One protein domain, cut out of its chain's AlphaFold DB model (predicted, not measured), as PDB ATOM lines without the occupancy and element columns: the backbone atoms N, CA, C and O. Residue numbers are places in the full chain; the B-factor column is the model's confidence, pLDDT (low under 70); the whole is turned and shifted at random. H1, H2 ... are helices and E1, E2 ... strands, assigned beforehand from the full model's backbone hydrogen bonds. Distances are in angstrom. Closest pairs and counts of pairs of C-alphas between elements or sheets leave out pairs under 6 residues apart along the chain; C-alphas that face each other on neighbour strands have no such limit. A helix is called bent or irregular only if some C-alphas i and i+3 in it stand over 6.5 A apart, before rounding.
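This is residues 11 to 106 of the 250 residues of the protein "Hypothetical protein" of Tetraselmis chuii (UniProt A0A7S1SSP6). A small sheet of four strands has two long helices, H1 and H5, side by side over one face, while the short helix H4 packs on the opposite face. The small helices H2 and H3 lie off the sheet towards one end of the domain, and the long loop of residues 71 to 87 reaches towards the other end. The printed part has 96 residues, with five named helices and four named strands in the order E1 H1 E2 H2 H3 H4 E3 E4 H5. The sheet is mixed, in the order E2 E1 E3 E4, and the class is mixed, helices and strands. The whole is compact, with a radius of gyration of the C-alphas of 13.9 A and spans of 40 by 32 by 20 A.

Start at E1, residues 11 to 15, an inner strand; its parallel neighbour is E2, residues 36 to 40, with N 12 and O 36 at 2.9 A. H1, residues 19 to 30, joins them in a strand-helix-strand unit, two parallel neighbour strands with a helix between, whose crossover is right-handed. E3, residues 66 to 70, is antiparallel to E1, with N 13 and O 66 at 2.9 A. E3 forms a hairpin with E4, residues 88 to 92, where N 67 and O 91 are 2.8 A apart. H1 lies over E2 and E1 at a height over the sheet of 9.7 A. On the same face, H5, residues 94 to 105, lies over E3 and E4 at a height of 9.8 A. H1 and H5 touch at a shallow tilt of 8 degrees, the same way; their closest C-alphas, Arg 20 and Thr 94, are 6.3 A apart. On the opposite face, H4, residues 55 to 58, lies only just over E3, with 3 of its C-alphas. H3, residues 48 to 51, is close but not clearly touching H4; the closest C-alphas, Gln 51 and Val 57, are 6.6 A apart. H2, residues 42 to 45, is not on the sheet and meets H3 only through their link. Every O i to N i+4 pair is within hydrogen-bond range in H5 and 6 of 8 are in H1; H2, H3 and H4 are too short for one.

Find C-alpha 11 at (-31.102, -41.482, 0.068), where E1 begins; it runs 13.1 A. H1 spans 18.2 A and is irregular, with C-alphas 20 and 23 7.4 A apart. H5 runs 16.3 A to C-alpha 105 at (-41.028, -34.200, -8.544).

The farthest C-alphas, Asp 43 and Asp 76, are 40.2 A apart. The printed part has no cut. The link from E3 to E4 is long, and its residues 71 to 87 have pLDDT under 70.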
ATOM      1  N   THR A  11     -31.793 -41.758  -1.203       96.44
ATOM      2  CA  THR A  11     -31.102 -41.482   0.068       96.44
ATOM      3  C   THR A  11     -30.609 -40.041   0.092       96.44
ATOM      4  O   THR A  11     -29.880 -39.612  -0.798       96.44
ATOM      5  N   LEU A  12     -30.974 -39.288   1.128       98.06
ATOM      6  CA  LEU A  12     -30.412 -37.970   1.413       98.06
ATOM      7  C   LEU A  12     -29.432 -38.106   2.574       98.06
ATOM      8  O   LEU A  12     -29.840 -38.404   3.695       98.06
ATOM      9  N   ARG A  13     -28.149 -37.854   2.314       97.50
ATOM     10  CA  ARG A  13     -27.100 -37.878   3.335       97.50
ATOM     11  C   ARG A  13     -26.718 -36.467   3.747       97.50
ATOM     12  O   ARG A  13     -26.343 -35.635   2.914       97.50
ATOM     13  N   TYR A  14     -26.770 -36.204   5.047       97.81
ATOM     14  CA  TYR A  14     -26.305 -34.955   5.643       97.81
ATOM     15  C   TYR A  14     -25.882 -35.171   7.097       97.81
ATOM     16  O   TYR A  14     -25.996 -36.262   7.645       97.81
ATOM     17  N   TRP A  15     -25.391 -34.120   7.743       96.38
ATOM     18  CA  TRP A  15     -25.170 -34.127   9.183       96.38
ATOM     19  C   TRP A  15     -26.487 -34.307   9.952       96.38
ATOM     20  O   TRP A  15     -27.565 -33.978   9.443       96.38
ATOM     21  N   ALA A  16     -26.393 -34.787  11.192       95.94
ATOM     22  CA  ALA A  16     -27.489 -34.944  12.150       95.94
ATOM     23  C   ALA A  16     -27.978 -33.597  12.712       95.94
ATOM     24  O   ALA A  16     -28.095 -33.386  13.914       95.94
ATOM     25  N   CYS A  17     -28.243 -32.670  11.803       96.56
ATOM     26  CA  CYS A  17     -28.873 -31.388  12.029       96.56
ATOM     27  C   CYS A  17     -29.765 -31.060  10.829       96.56
ATOM     28  O   CYS A  17     -29.734 -31.726   9.784       96.56
ATOM     29  N   ARG A  18     -30.539 -29.992  10.965       97.31
ATOM     30  CA  ARG A  18     -31.331 -29.424   9.880       97.31
ATOM     31  C   ARG A  18     -30.411 -28.899   8.785       97.31
ATOM     32  O   ARG A  18     -30.304 -29.495   7.711       97.31
ATOM     33  N   GLY A  19     -29.660 -27.848   9.109       96.44
ATOM     34  CA  GLY A  19     -28.677 -27.206   8.249       96.44
ATOM     35  C   GLY A  19     -29.133 -27.087   6.794       96.44
ATOM     36  O   GLY A  19     -30.297 -26.882   6.473       96.44
ATOM     37  N   ARG A  20     -28.197 -27.272   5.866       97.62
ATOM     38  CA  ARG A  20     -28.455 -27.081   4.435       97.62
ATOM     39  C   ARG A  20     -29.348 -28.155   3.798       97.62
ATOM     40  O   ARG A  20     -29.633 -28.043   2.614       97.62
ATOM     41  N   ALA A  21     -29.761 -29.190   4.528       98.12
ATOM     42  CA  ALA A  21     -30.559 -30.290   3.984       98.12
ATOM     43  C   ALA A  21     -32.038 -30.230   4.381       98.12
ATOM     44  O   ALA A  21     -32.848 -30.981   3.847       98.12
ATOM     45  N   GLU A  22     -32.413 -29.358   5.308       98.31
ATOM     46  CA  GLU A  22     -33.735 -29.429   5.919       98.31
ATOM     47  C   GLU A  22     -34.874 -29.075   4.970       98.31
ATOM     48  O   GLU A  22     -35.878 -29.778   4.898       98.31
ATOM     49  N   PHE A  23     -34.712 -28.043   4.150       98.38
ATOM     50  CA  PHE A  23     -35.724 -27.750   3.142       98.38
ATOM     51  C   PHE A  23     -35.826 -28.860   2.074       98.38
ATOM     52  O   PHE A  23     -36.909 -29.094   1.545       98.38
ATOM     53  N   ILE A  24     -34.738 -29.595   1.807       98.56
ATOM     54  CA  ILE A  24     -34.726 -30.767   0.913       98.56
ATOM     55  C   ILE A  24     -35.533 -31.909   1.551       98.56
ATOM     56  O   ILE A  24     -36.358 -32.538   0.888       98.56
ATOM     57  N   ARG A  25     -35.369 -32.131   2.862       98.50
ATOM     58  CA  ARG A  25     -36.193 -33.058   3.657       98.50
ATOM     59  C   ARG A  25     -37.677 -32.699   3.600       98.50
ATOM     60  O   ARG A  25     -38.506 -33.601   3.461       98.50
ATOM     61  N   CYS A  26     -38.004 -31.410   3.688       98.06
ATOM     62  CA  CYS A  26     -39.369 -30.909   3.538       98.06
ATOM     63  C   CYS A  26     -39.923 -31.192   2.133       98.06
ATOM     64  O   CYS A  26     -41.033 -31.702   2.026       98.06
ATOM     65  N   MET A  27     -39.149 -30.947   1.069       97.06
ATOM     66  CA  MET A  27     -39.557 -31.260  -0.311       97.06
ATOM     67  C   MET A  27     -39.862 -32.752  -0.511       97.06
ATOM     68  O   MET A  27     -40.875 -33.111  -1.114       97.06
ATOM     69  N   LEU A  28     -38.998 -33.636  -0.005       97.25
ATOM     70  CA  LEU A  28     -39.179 -35.086  -0.135       97.25
ATOM     71  C   LEU A  28     -40.421 -35.570   0.626       97.25
ATOM     72  O   LEU A  28     -41.237 -36.289   0.054       97.25
ATOM     73  N   ARG A  29     -40.625 -35.106   1.867       96.50
ATOM     74  CA  ARG A  29     -41.827 -35.431   2.662       96.50
ATOM     75  C   ARG A  29     -43.099 -34.942   1.989       96.50
ATOM     76  O   ARG A  29     -44.060 -35.690   1.862       96.50
ATOM     77  N   ASP A  30     -43.096 -33.695   1.547       96.00
ATOM     78  CA  ASP A  30     -44.297 -33.055   1.027       96.00
ATOM     79  C   ASP A  30     -44.687 -33.523  -0.380       96.00
ATOM     80  O   ASP A  30     -45.860 -33.485  -0.746       96.00
ATOM     81  N   SER A  31     -43.730 -34.060  -1.141       93.88
ATOM     82  CA  SER A  31     -44.011 -34.805  -2.375       93.88
ATOM     83  C   SER A  31     -44.484 -36.245  -2.141       93.88
ATOM     84  O   SER A  31     -44.882 -36.907  -3.096       93.88
ATOM     85  N   GLY A  32     -44.430 -36.749  -0.903       93.31
ATOM     86  CA  GLY A  32     -44.711 -38.152  -0.587       93.31
ATOM     87  C   GLY A  32     -43.618 -39.124  -1.048       93.31
ATOM     88  O   GLY A  32     -43.856 -40.329  -1.104       93.31
ATOM     89  N   THR A  33     -42.424 -38.626  -1.383       93.38
ATOM     90  CA  THR A  33     -41.302 -39.463  -1.822       93.38
ATOM     91  C   THR A  33     -40.732 -40.227  -0.631       93.38
ATOM     92  O   THR A  33     -40.177 -39.627   0.290       93.38
ATOM     93  N   ALA A  34     -40.827 -41.557  -0.655       93.56
ATOM     94  CA  ALA A  34     -40.150 -42.402   0.323       93.56
ATOM     95  C   ALA A  34     -38.627 -42.300   0.140       93.56
ATOM     96  O   ALA A  34     -38.112 -42.525  -0.955       93.56
ATOM     97  N   PHE A  35     -37.906 -41.967   1.208       95.69
ATOM     98  CA  PHE A  35     -36.457 -41.791   1.165       95.69
ATOM     99  C   PHE A  35     -35.809 -42.140   2.512       95.69
ATOM    100  O   PHE A  35     -36.461 -42.100   3.558       95.69
ATOM    101  N   SER A  36     -34.516 -42.447   2.477       96.50
ATOM    102  CA  SER A  36     -33.672 -42.680   3.648       96.50
ATOM    103  C   SER A  36     -32.974 -41.375   4.021       96.50
ATOM    104  O   SER A  36     -32.273 -40.778   3.200       96.50
ATOM    105  N   ASP A  37     -33.187 -40.910   5.251       97.06
ATOM    106  CA  ASP A  37     -32.536 -39.725   5.819       97.06
ATOM    107  C   ASP A  37     -31.279 -40.163   6.578       97.06
ATOM    108  O   ASP A  37     -31.314 -40.452   7.776       97.06
ATOM    109  N   GLU A  38     -30.159 -40.275   5.867       96.00
ATOM    110  CA  GLU A  38     -28.906 -40.730   6.459       96.00
ATOM    111  C   GLU A  38     -28.207 -39.573   7.182       96.00
ATOM    112  O   GLU A  38     -27.492 -38.759   6.586       96.00
ATOM    113  N   ARG A  39     -28.417 -39.509   8.499       95.12
ATOM    114  CA  ARG A  39     -27.908 -38.448   9.372       95.12
ATOM    115  C   ARG A  39     -26.599 -38.839  10.048       95.12
ATOM    116  O   ARG A  39     -26.562 -39.716  10.905       95.12
ATOM    117  N   TRP A  40     -25.521 -38.151   9.689       93.75
ATOM    118  CA  TRP A  40     -24.199 -38.354  10.274       93.75
ATOM    119  C   TRP A  40     -24.024 -37.545  11.554       93.75
ATOM    120  O   TRP A  40     -24.112 -36.317  11.568       93.75
ATOM    121  N   THR A  41     -23.767 -38.250  12.642       89.94
ATOM    122  CA  THR A  41     -23.573 -37.716  13.989       89.94
ATOM    123  C   THR A  41     -22.124 -37.272  14.223       89.94
ATOM    124  O   THR A  41     -21.259 -37.431  13.361       89.94
ATOM    125  N   LYS A  42     -21.847 -36.656  15.385       78.88
ATOM    126  CA  LYS A  42     -20.505 -36.131  15.712       78.88
ATOM    127  C   LYS A  42     -19.437 -37.223  15.774       78.88
ATOM    128  O   LYS A  42     -18.313 -36.962  15.373       78.88
ATOM    129  N   ASP A  43     -19.786 -38.426  16.213       81.81
ATOM    130  CA  ASP A  43     -18.906 -39.601  16.205       81.81
ATOM    131  C   ASP A  43     -18.433 -39.950  14.786       81.81
ATOM    132  O   ASP A  43     -17.248 -40.175  14.572       81.81
ATOM    133  N   ARG A  44     -19.308 -39.854  13.777       80.38
ATOM    134  CA  ARG A  44     -18.910 -40.032  12.368       80.38
ATOM    135  C   ARG A  44     -18.107 -38.865  11.792       80.38
ATOM    136  O   ARG A  44     -17.563 -38.980  10.694       80.38
ATOM    137  N   ALA A  45     -18.039 -37.727  12.486       79.12
ATOM    138  CA  ALA A  45     -17.269 -36.577  12.018       79.12
ATOM    139  C   ALA A  45     -15.753 -36.806  12.133       79.12
ATOM    140  O   ALA A  45     -15.003 -36.178  11.386       79.12
ATOM    141  N   GLU A  46     -15.302 -37.706  13.012       84.75
ATOM    142  CA  GLU A  46     -13.882 -38.068  13.139       84.75
ATOM    143  C   GLU A  46     -13.365 -38.757  11.867       84.75
ATOM    144  O   GLU A  46     -12.291 -38.415  11.371       84.75
ATOM    145  N   ASP A  47     -14.186 -39.623  11.267       87.75
ATOM    146  CA  ASP A  47     -13.864 -40.329  10.023       87.75
ATOM    147  C   ASP A  47     -14.057 -39.453   8.772       87.75
ATOM    148  O   ASP A  47     -13.598 -39.794   7.678       87.75
ATOM    149  N   TRP A  48     -14.721 -38.298   8.896       89.81
ATOM    150  CA  TRP A  48     -15.088 -37.444   7.759       89.81
ATOM    151  C   TRP A  48     -13.931 -37.080   6.811       89.81
ATOM    152  O   TRP A  48     -14.145 -37.117   5.595       89.81
ATOM    153  N   PRO A  49     -12.711 -36.740   7.286       92.75
ATOM    154  CA  PRO A  49     -11.590 -36.436   6.399       92.75
ATOM    155  C   PRO A  49     -11.250 -37.576   5.437       92.75
ATOM    156  O   PRO A  49     -10.865 -37.304   4.299       92.75
ATOM    157  N   GLU A  50     -11.416 -38.824   5.879       92.19
ATOM    158  CA  GLU A  50     -11.244 -40.006   5.044       92.19
ATOM    159  C   GLU A  50     -12.480 -40.243   4.180       92.19
ATOM    160  O   GLU A  50     -12.363 -40.421   2.970       92.19
ATOM    161  N   GLN A  51     -13.670 -40.195   4.775       91.81
ATOM    162  CA  GLN A  51     -14.917 -40.540   4.096       91.81
ATOM    163  C   GLN A  51     -15.243 -39.616   2.918       91.81
ATOM    164  O   GLN A  51     -15.749 -40.066   1.888       91.81
ATOM    165  N   LYS A  52     -14.891 -38.329   3.013       92.62
ATOM    166  CA  LYS A  52     -15.202 -37.341   1.972       92.62
ATOM    167  C   LYS A  52     -14.506 -37.579   0.629       92.62
ATOM    168  O   LYS A  52     -14.827 -36.902  -0.343       92.62
ATOM    169  N   ARG A  53     -13.539 -38.503   0.557       93.00
ATOM    170  CA  ARG A  53     -12.877 -38.882  -0.704       93.00
ATOM    171  C   ARG A  53     -13.719 -39.828  -1.558       93.00
ATOM    172  O   ARG A  53     -13.442 -39.976  -2.744       93.00
ATOM    173  N   PHE A  54     -14.708 -40.492  -0.962       92.19
ATOM    174  CA  PHE A  54     -15.540 -41.464  -1.656       92.19
ATOM    175  C   PHE A  54     -16.763 -40.771  -2.259       92.19
ATOM    176  O   PHE A  54     -17.601 -40.229  -1.537       92.19
ATOM    177  N   VAL A  55     -16.892 -40.832  -3.588       89.62
ATOM    178  CA  VAL A  55     -18.018 -40.229  -4.326       89.62
ATOM    179  C   VAL A  55     -19.360 -40.795  -3.860       89.62
ATOM    180  O   VAL A  55     -20.302 -40.037  -3.663       89.62
ATOM    181  N   ALA A  56     -19.424 -42.097  -3.574       89.38
ATOM    182  CA  ALA A  56     -20.624 -42.744  -3.040       89.38
ATOM    183  C   ALA A  56     -21.030 -42.253  -1.633       89.38
ATOM    184  O   ALA A  56     -22.127 -42.539  -1.168       89.38
ATOM    185  N   VAL A  57     -20.148 -41.536  -0.929       90.62
ATOM    186  CA  VAL A  57     -20.419 -41.012   0.414       90.62
ATOM    187  C   VAL A  57     -20.689 -39.512   0.367       90.62
ATOM    188  O   VAL A  57     -21.717 -39.044   0.853       90.62
ATOM    189  N   ALA A  58     -19.768 -38.755  -0.225       91.19
ATOM    190  CA  ALA A  58     -19.725 -37.295  -0.159       91.19
ATOM    191  C   ALA A  58     -19.847 -36.617  -1.532       91.19
ATOM    192  O   ALA A  58     -19.610 -35.410  -1.660       91.19
ATOM    193  N   GLY A  59     -20.209 -37.394  -2.554       92.06
ATOM    194  CA  GLY A  59     -20.326 -36.933  -3.925       92.06
ATOM    195  C   GLY A  59     -18.995 -36.501  -4.545       92.06
ATOM    196  O   GLY A  59     -17.938 -36.594  -3.915       92.06
ATOM    197  N   PRO A  60     -19.021 -35.996  -5.789       91.88
ATOM    198  CA  PRO A  60     -17.813 -35.639  -6.538       91.88
ATOM    199  C   PRO A  60     -16.986 -34.514  -5.899       91.88
ATOM    200  O   PRO A  60     -15.823 -34.332  -6.250       91.88
ATOM    201  N   PHE A  61     -17.567 -33.752  -4.968       94.44
ATOM    202  CA  PHE A  61     -16.915 -32.594  -4.352       94.44
ATOM    203  C   PHE A  61     -16.529 -32.803  -2.885       94.44
ATOM    204  O   PHE A  61     -16.075 -31.855  -2.244       94.44
ATOM    205  N   GLY A  62     -16.722 -34.005  -2.334       94.38
ATOM    206  CA  GLY A  62     -16.375 -34.303  -0.945       94.38
ATOM    207  C   GLY A  62     -17.110 -33.424   0.071       94.38
ATOM    208  O   GLY A  62     -16.505 -32.934   1.028       94.38
ATOM    209  N   MET A  63     -18.403 -33.173  -0.158       94.44
ATOM    210  CA  MET A  63     -19.234 -32.271   0.644       94.44
ATOM    211  C   MET A  63     -20.651 -32.815   0.815       94.44
ATOM    212  O   MET A  63     -21.234 -33.344  -0.121       94.44
ATOM    213  N   LEU A  64     -21.234 -32.591   1.995       96.19
ATOM    214  CA  LEU A  64     -22.656 -32.823   2.260       96.19
ATOM    215  C   LEU A  64     -23.456 -31.502   2.119       96.19
ATOM    216  O   LEU A  64     -22.904 -30.432   2.402       96.19
ATOM    217  N   PRO A  65     -24.753 -31.533   1.744       97.81
ATOM    218  CA  PRO A  65     -25.560 -32.727   1.481       97.81
ATOM    219  C   PRO A  65     -25.261 -33.399   0.142       97.81
ATOM    220  O   PRO A  65     -24.778 -32.760  -0.798       97.81
ATOM    221  N   VAL A  66     -25.604 -34.685   0.083       97.56
ATOM    222  CA  VAL A  66     -25.592 -35.518  -1.124       97.56
ATOM    223  C   VAL A  66     -26.919 -36.254  -1.218       97.56
ATOM    224  O   VAL A  66     -27.385 -36.825  -0.233       97.56
ATOM    225  N   LEU A  67     -27.517 -36.233  -2.402       97.69
ATOM    226  CA  LEU A  67     -28.681 -37.026  -2.755       97.69
ATOM    227  C   LEU A  67     -28.232 -38.167  -3.663       97.69
ATOM    228  O   LEU A  67     -27.640 -37.929  -4.711       97.69
ATOM    229  N   HIS A  68     -28.563 -39.381  -3.264       95.00
ATOM    230  CA  HIS A  68     -28.560 -40.559  -4.111       95.00
ATOM    231  C   HIS A  68     -29.985 -40.776  -4.602       95.00
ATOM    232  O   HIS A  68     -30.915 -40.851  -3.794       95.00
ATOM    233  N   TRP A  69     -30.167 -40.815  -5.916       93.19
ATOM    234  CA  TRP A  69     -31.466 -40.981  -6.548       93.19
ATOM    235  C   TRP A  69     -31.424 -42.154  -7.521       93.19
ATOM    236  O   TRP A  69     -31.007 -42.004  -8.666       93.19
ATOM    237  N   GLY A  70     -31.893 -43.311  -7.072       88.44
ATOM    238  CA  GLY A  70     -32.328 -44.403  -7.930       88.44
ATOM    239  C   GLY A  70     -33.743 -44.120  -8.416       88.44
ATOM    240  O   GLY A  70     -34.645 -43.850  -7.623       88.44
ATOM    241  N   ASP A  71     -33.947 -44.148  -9.728       65.19
ATOM    242  CA  ASP A  71     -35.254 -43.867 -10.327       65.19
ATOM    243  C   ASP A  71     -36.274 -45.007 -10.138       65.19
ATOM    244  O   ASP A  71     -37.460 -44.812 -10.397       65.19
ATOM    245  N   GLY A  72     -35.835 -46.183  -9.669       56.06
ATOM    246  CA  GLY A  72     -36.669 -47.385  -9.575       56.06
ATOM    247  C   GLY A  72     -37.264 -47.820 -10.922       56.06
ATOM    248  O   GLY A  72     -38.099 -48.724 -10.954       56.06
ATOM    249  N   SER A  73     -36.855 -47.185 -12.024       44.75
ATOM    250  CA  SER A  73     -37.364 -47.366 -13.372       44.75
ATOM    251  C   SER A  73     -36.239 -47.877 -14.256       44.75
ATOM    252  O   SER A  73     -35.349 -47.143 -14.667       44.75
ATOM    253  N   THR A  74     -36.304 -49.156 -14.611       36.59
ATOM    254  CA  THR A  74     -35.531 -49.679 -15.738       36.59
ATOM    255  C   THR A  74     -35.922 -48.918 -17.013       36.59
ATOM    256  O   THR A  74     -36.964 -49.205 -17.598       36.59
ATOM    257  N   GLY A  75     -35.084 -47.965 -17.426       40.41
ATOM    258  CA  GLY A  75     -35.095 -47.332 -18.748       40.41
ATOM    259  C   GLY A  75     -35.935 -46.055 -18.863       40.41
ATOM    260  O   GLY A  75     -37.159 -46.095 -18.845       40.41
ATOM    261  N   ASP A  76     -35.272 -44.907 -19.018       34.09
ATOM    262  CA  ASP A  76     -35.092 -44.221 -20.317       34.09
ATOM    263  C   ASP A  76     -34.422 -42.853 -20.054       34.09
ATOM    264  O   ASP A  76     -35.004 -41.775 -20.197       34.09
ATOM    265  N   GLY A  77     -33.193 -42.898 -19.532       36.88
ATOM    266  CA  GLY A  77     -32.372 -41.726 -19.237       36.88
ATOM    267  C   GLY A  77     -31.035 -41.879 -19.942       36.88
ATOM    268  O   GLY A  77     -30.264 -42.763 -19.591       36.88
ATOM    269  N   GLY A  78     -30.804 -41.056 -20.965       35.12
ATOM    270  CA  GLY A  78     -29.657 -41.145 -21.863       35.12
ATOM    271  C   GLY A  78     -28.316 -41.257 -21.141       35.12
ATOM    272  O   GLY A  78     -27.871 -40.317 -20.484       35.12
ATOM    273  N   ASN A  79     -27.671 -42.406 -21.344       33.66
ATOM    274  CA  ASN A  79     -26.268 -42.632 -21.048       33.66
ATOM    275  C   ASN A  79     -25.402 -41.643 -21.840       33.66
ATOM    276  O   ASN A  79     -25.455 -41.601 -23.072       33.66
ATOM    277  N   VAL A  80     -24.544 -40.912 -21.134       39.88
ATOM    278  CA  VAL A  80     -23.218 -40.594 -21.660       39.88
ATOM    279  C   VAL A  80     -22.293 -41.611 -20.999       39.88
ATOM    280  O   VAL A  80     -22.065 -41.547 -19.798       39.88
ATOM    281  N   ASP A  81     -21.848 -42.566 -21.814       39.81
ATOM    282  CA  ASP A  81     -20.895 -43.640 -21.520       39.81
ATOM    283  C   ASP A  81     -21.366 -44.801 -20.621       39.81
ATOM    284  O   ASP A  81     -21.033 -44.911 -19.449       39.81
ATOM    285  N   GLY A  82     -22.076 -45.731 -21.273       37.22
ATOM    286  CA  GLY A  82     -21.910 -47.188 -21.160       37.22
ATOM    287  C   GLY A  82     -21.691 -47.813 -19.779       37.22
ATOM    288  O   GLY A  82     -20.552 -48.052 -19.381       37.22
ATOM    289  N   GLY A  83     -22.789 -48.251 -19.161       34.25
ATOM    290  CA  GLY A  83     -22.791 -49.216 -18.062       34.25
ATOM    291  C   GLY A  83     -24.182 -49.377 -17.455       34.25
ATOM    292  O   GLY A  83     -24.449 -48.811 -16.407       34.25
ATOM    293  N   ASP A  84     -25.072 -50.118 -18.124       51.47
ATOM    294  CA  ASP A  84     -26.366 -50.508 -17.552       51.47
ATOM    295  C   ASP A  84     -26.159 -51.588 -16.480       51.47
ATOM    296  O   ASP A  84     -25.883 -52.736 -16.819       51.47
ATOM    297  N   GLU A  85     -26.270 -51.188 -15.212       43.88
ATOM    298  CA  GLU A  85     -26.873 -51.901 -14.071       43.88
ATOM    299  C   GLU A  85     -26.797 -50.940 -12.855       43.88
ATOM    300  O   GLU A  85     -25.712 -50.543 -12.443       43.88
ATOM    301  N   ASP A  86     -27.962 -50.523 -12.339       51.69
ATOM    302  CA  ASP A  86     -28.208 -49.521 -11.275       51.69
ATOM    303  C   ASP A  86     -27.992 -48.035 -11.648       51.69
ATOM    304  O   ASP A  86     -26.968 -47.416 -11.367       51.69
ATOM    305  N   ASN A  87     -29.030 -47.419 -12.230       65.19
ATOM    306  CA  ASN A  87     -29.072 -46.016 -12.676       65.19
ATOM    307  C   ASN A  87     -29.215 -45.016 -11.499       65.19
ATOM    308  O   ASN A  87     -30.135 -44.192 -11.444       65.19
ATOM    309  N   GLU A  88     -28.340 -45.119 -10.498       82.75
ATOM    310  CA  GLU A  88     -28.284 -44.182  -9.377       82.75
ATOM    311  C   GLU A  88     -27.627 -42.866  -9.814       82.75
ATOM    312  O   GLU A  88     -26.457 -42.809 -10.195       82.75
ATOM    313  N   VAL A  89     -28.372 -41.767  -9.709       91.19
ATOM    314  CA  VAL A  89     -27.833 -40.420  -9.897       91.19
ATOM    315  C   VAL A  89     -27.372 -39.873  -8.551       91.19
ATOM    316  O   VAL A  89     -28.173 -39.712  -7.629       91.19
ATOM    317  N   ILE A  90     -26.091 -39.517  -8.458       93.94
ATOM    318  CA  ILE A  90     -25.522 -38.844  -7.286       93.94
ATOM    319  C   ILE A  90     -25.481 -37.337  -7.545       93.94
ATOM    320  O   ILE A  90     -24.760 -36.858  -8.423       93.94
ATOM    321  N   VAL A  91     -26.229 -36.572  -6.753       96.38
ATOM    322  CA  VAL A  91     -26.293 -35.107  -6.834       96.38
ATOM    323  C   VAL A  91     -25.739 -34.500  -5.550       96.38
ATOM    324  O   VAL A  91     -26.147 -34.849  -4.446       96.38
ATOM    325  N   SER A  92     -24.815 -33.554  -5.681       95.81
ATOM    326  CA  SER A  92     -24.245 -32.793  -4.562       95.81
ATOM    327  C   SER A  92     -24.521 -31.309  -4.724       95.81
ATOM    328  O   SER A  92     -24.894 -30.872  -5.806       95.81
ATOM    329  N   GLN A  93     -24.247 -30.536  -3.672       96.19
ATOM    330  CA  GLN A  93     -24.574 -29.113  -3.545       96.19
ATOM    331  C   GLN A  93     -26.060 -28.860  -3.324       96.19
ATOM    332  O   GLN A  93     -26.920 -29.211  -4.123       96.19
ATOM    333  N   THR A  94     -26.335 -28.146  -2.241       97.38
ATOM    334  CA  THR A  94     -27.672 -27.813  -1.745       97.38
ATOM    335  C   THR A  94     -28.642 -27.335  -2.832       97.38
ATOM    336  O   THR A  94     -29.717 -27.906  -2.989       97.38
ATOM    337  N   LEU A  95     -28.258 -26.315  -3.609       97.12
ATOM    338  CA  LEU A  95     -29.133 -25.735  -4.637       97.12
ATOM    339  C   LEU A  95     -29.264 -26.627  -5.878       97.12
ATOM    340  O   LEU A  95     -30.312 -26.641  -6.514       97.12
ATOM    341  N   ALA A  96     -28.228 -27.404  -6.208       97.56
ATOM    342  CA  ALA A  96     -28.283 -28.341  -7.326       97.56
ATOM    343  C   ALA A  96     -29.193 -29.536  -7.004       97.56
ATOM    344  O   ALA A  96     -30.004 -29.916  -7.843       97.56
ATOM    345  N   ILE A  97     -29.133 -30.065  -5.775       98.31
ATOM    346  CA  ILE A  97     -30.070 -31.088  -5.287       98.31
ATOM    347  C   ILE A  97     -31.504 -30.552  -5.327       98.31
ATOM    348  O   ILE A  97     -32.398 -31.219  -5.843       98.31
ATOM    349  N   ALA A  98     -31.726 -29.335  -4.828       97.12
ATOM    350  CA  ALA A  98     -33.039 -28.697  -4.827       97.12
ATOM    351  C   ALA A  98     -33.622 -28.552  -6.240       97.12
ATOM    352  O   ALA A  98     -34.760 -28.946  -6.498       97.12
ATOM    353  N   GLN A  99     -32.818 -28.043  -7.175       95.56
ATOM    354  CA  GLN A  99     -33.206 -27.905  -8.574       95.56
ATOM    355  C   GLN A  99     -33.449 -29.271  -9.232       95.56
ATOM    356  O   GLN A  99     -34.419 -29.426  -9.968       95.56
ATOM    357  N   PHE A 100     -32.616 -30.274  -8.954       96.25
ATOM    358  CA  PHE A 100     -32.813 -31.634  -9.453       96.25
ATOM    359  C   PHE A 100     -34.149 -32.220  -8.978       96.25
ATOM    360  O   PHE A 100     -34.927 -32.716  -9.791       96.25
ATOM    361  N   LEU A 101     -34.462 -32.094  -7.685       94.94
ATOM    362  CA  LEU A 101     -35.734 -32.557  -7.130       94.94
ATOM    363  C   LEU A 101     -36.928 -31.795  -7.704       94.94
ATOM    364  O   LEU A 101     -37.940 -32.415  -8.006       94.94
ATOM    365  N   GLN A 102     -36.820 -30.484  -7.928       92.62
ATOM    366  CA  GLN A 102     -37.861 -29.721  -8.624       92.62
ATOM    367  C   GLN A 102     -38.173 -30.331  -9.998       92.62
ATOM    368  O   GLN A 102     -39.341 -30.466 -10.348       92.62
ATOM    369  N   LEU A 103     -37.147 -30.721 -10.760       92.38
ATOM    370  CA  LEU A 103     -37.321 -31.317 -12.086       92.38
ATOM    371  C   LEU A 103     -37.869 -32.754 -12.028       92.38
ATOM    372  O   LEU A 103     -38.582 -33.168 -12.940       92.38
ATOM    373  N   LYS A 104     -37.539 -33.515 -10.977       91.75
ATOM    374  CA  LYS A 104     -38.000 -34.902 -10.791       91.75
ATOM    375  C   LYS A 104     -39.414 -35.006 -10.226       91.75
ATOM    376  O   LYS A 104     -40.146 -35.912 -10.606       91.75
ATOM    377  N   LEU A 105     -39.789 -34.107  -9.321       88.94
ATOM    378  CA  LEU A 105     -41.028 -34.200  -8.544       88.94
ATOM    379  C   LEU A 105     -42.187 -33.398  -9.142       88.94
ATOM    380  O   LEU A 105     -43.320 -33.538  -8.685       88.94
ATOM    381  N   ARG A 106     -41.925 -32.518 -10.117       86.38
ATOM    382  CA  ARG A 106     -42.946 -31.633 -10.696       86.38
ATOM    383  C   ARG A 106     -43.227 -31.957 -12.160       86.38
ATOM    384  O   ARG A 106     -42.293 -32.322 -12.875       86.38
TER     385      ARG A 106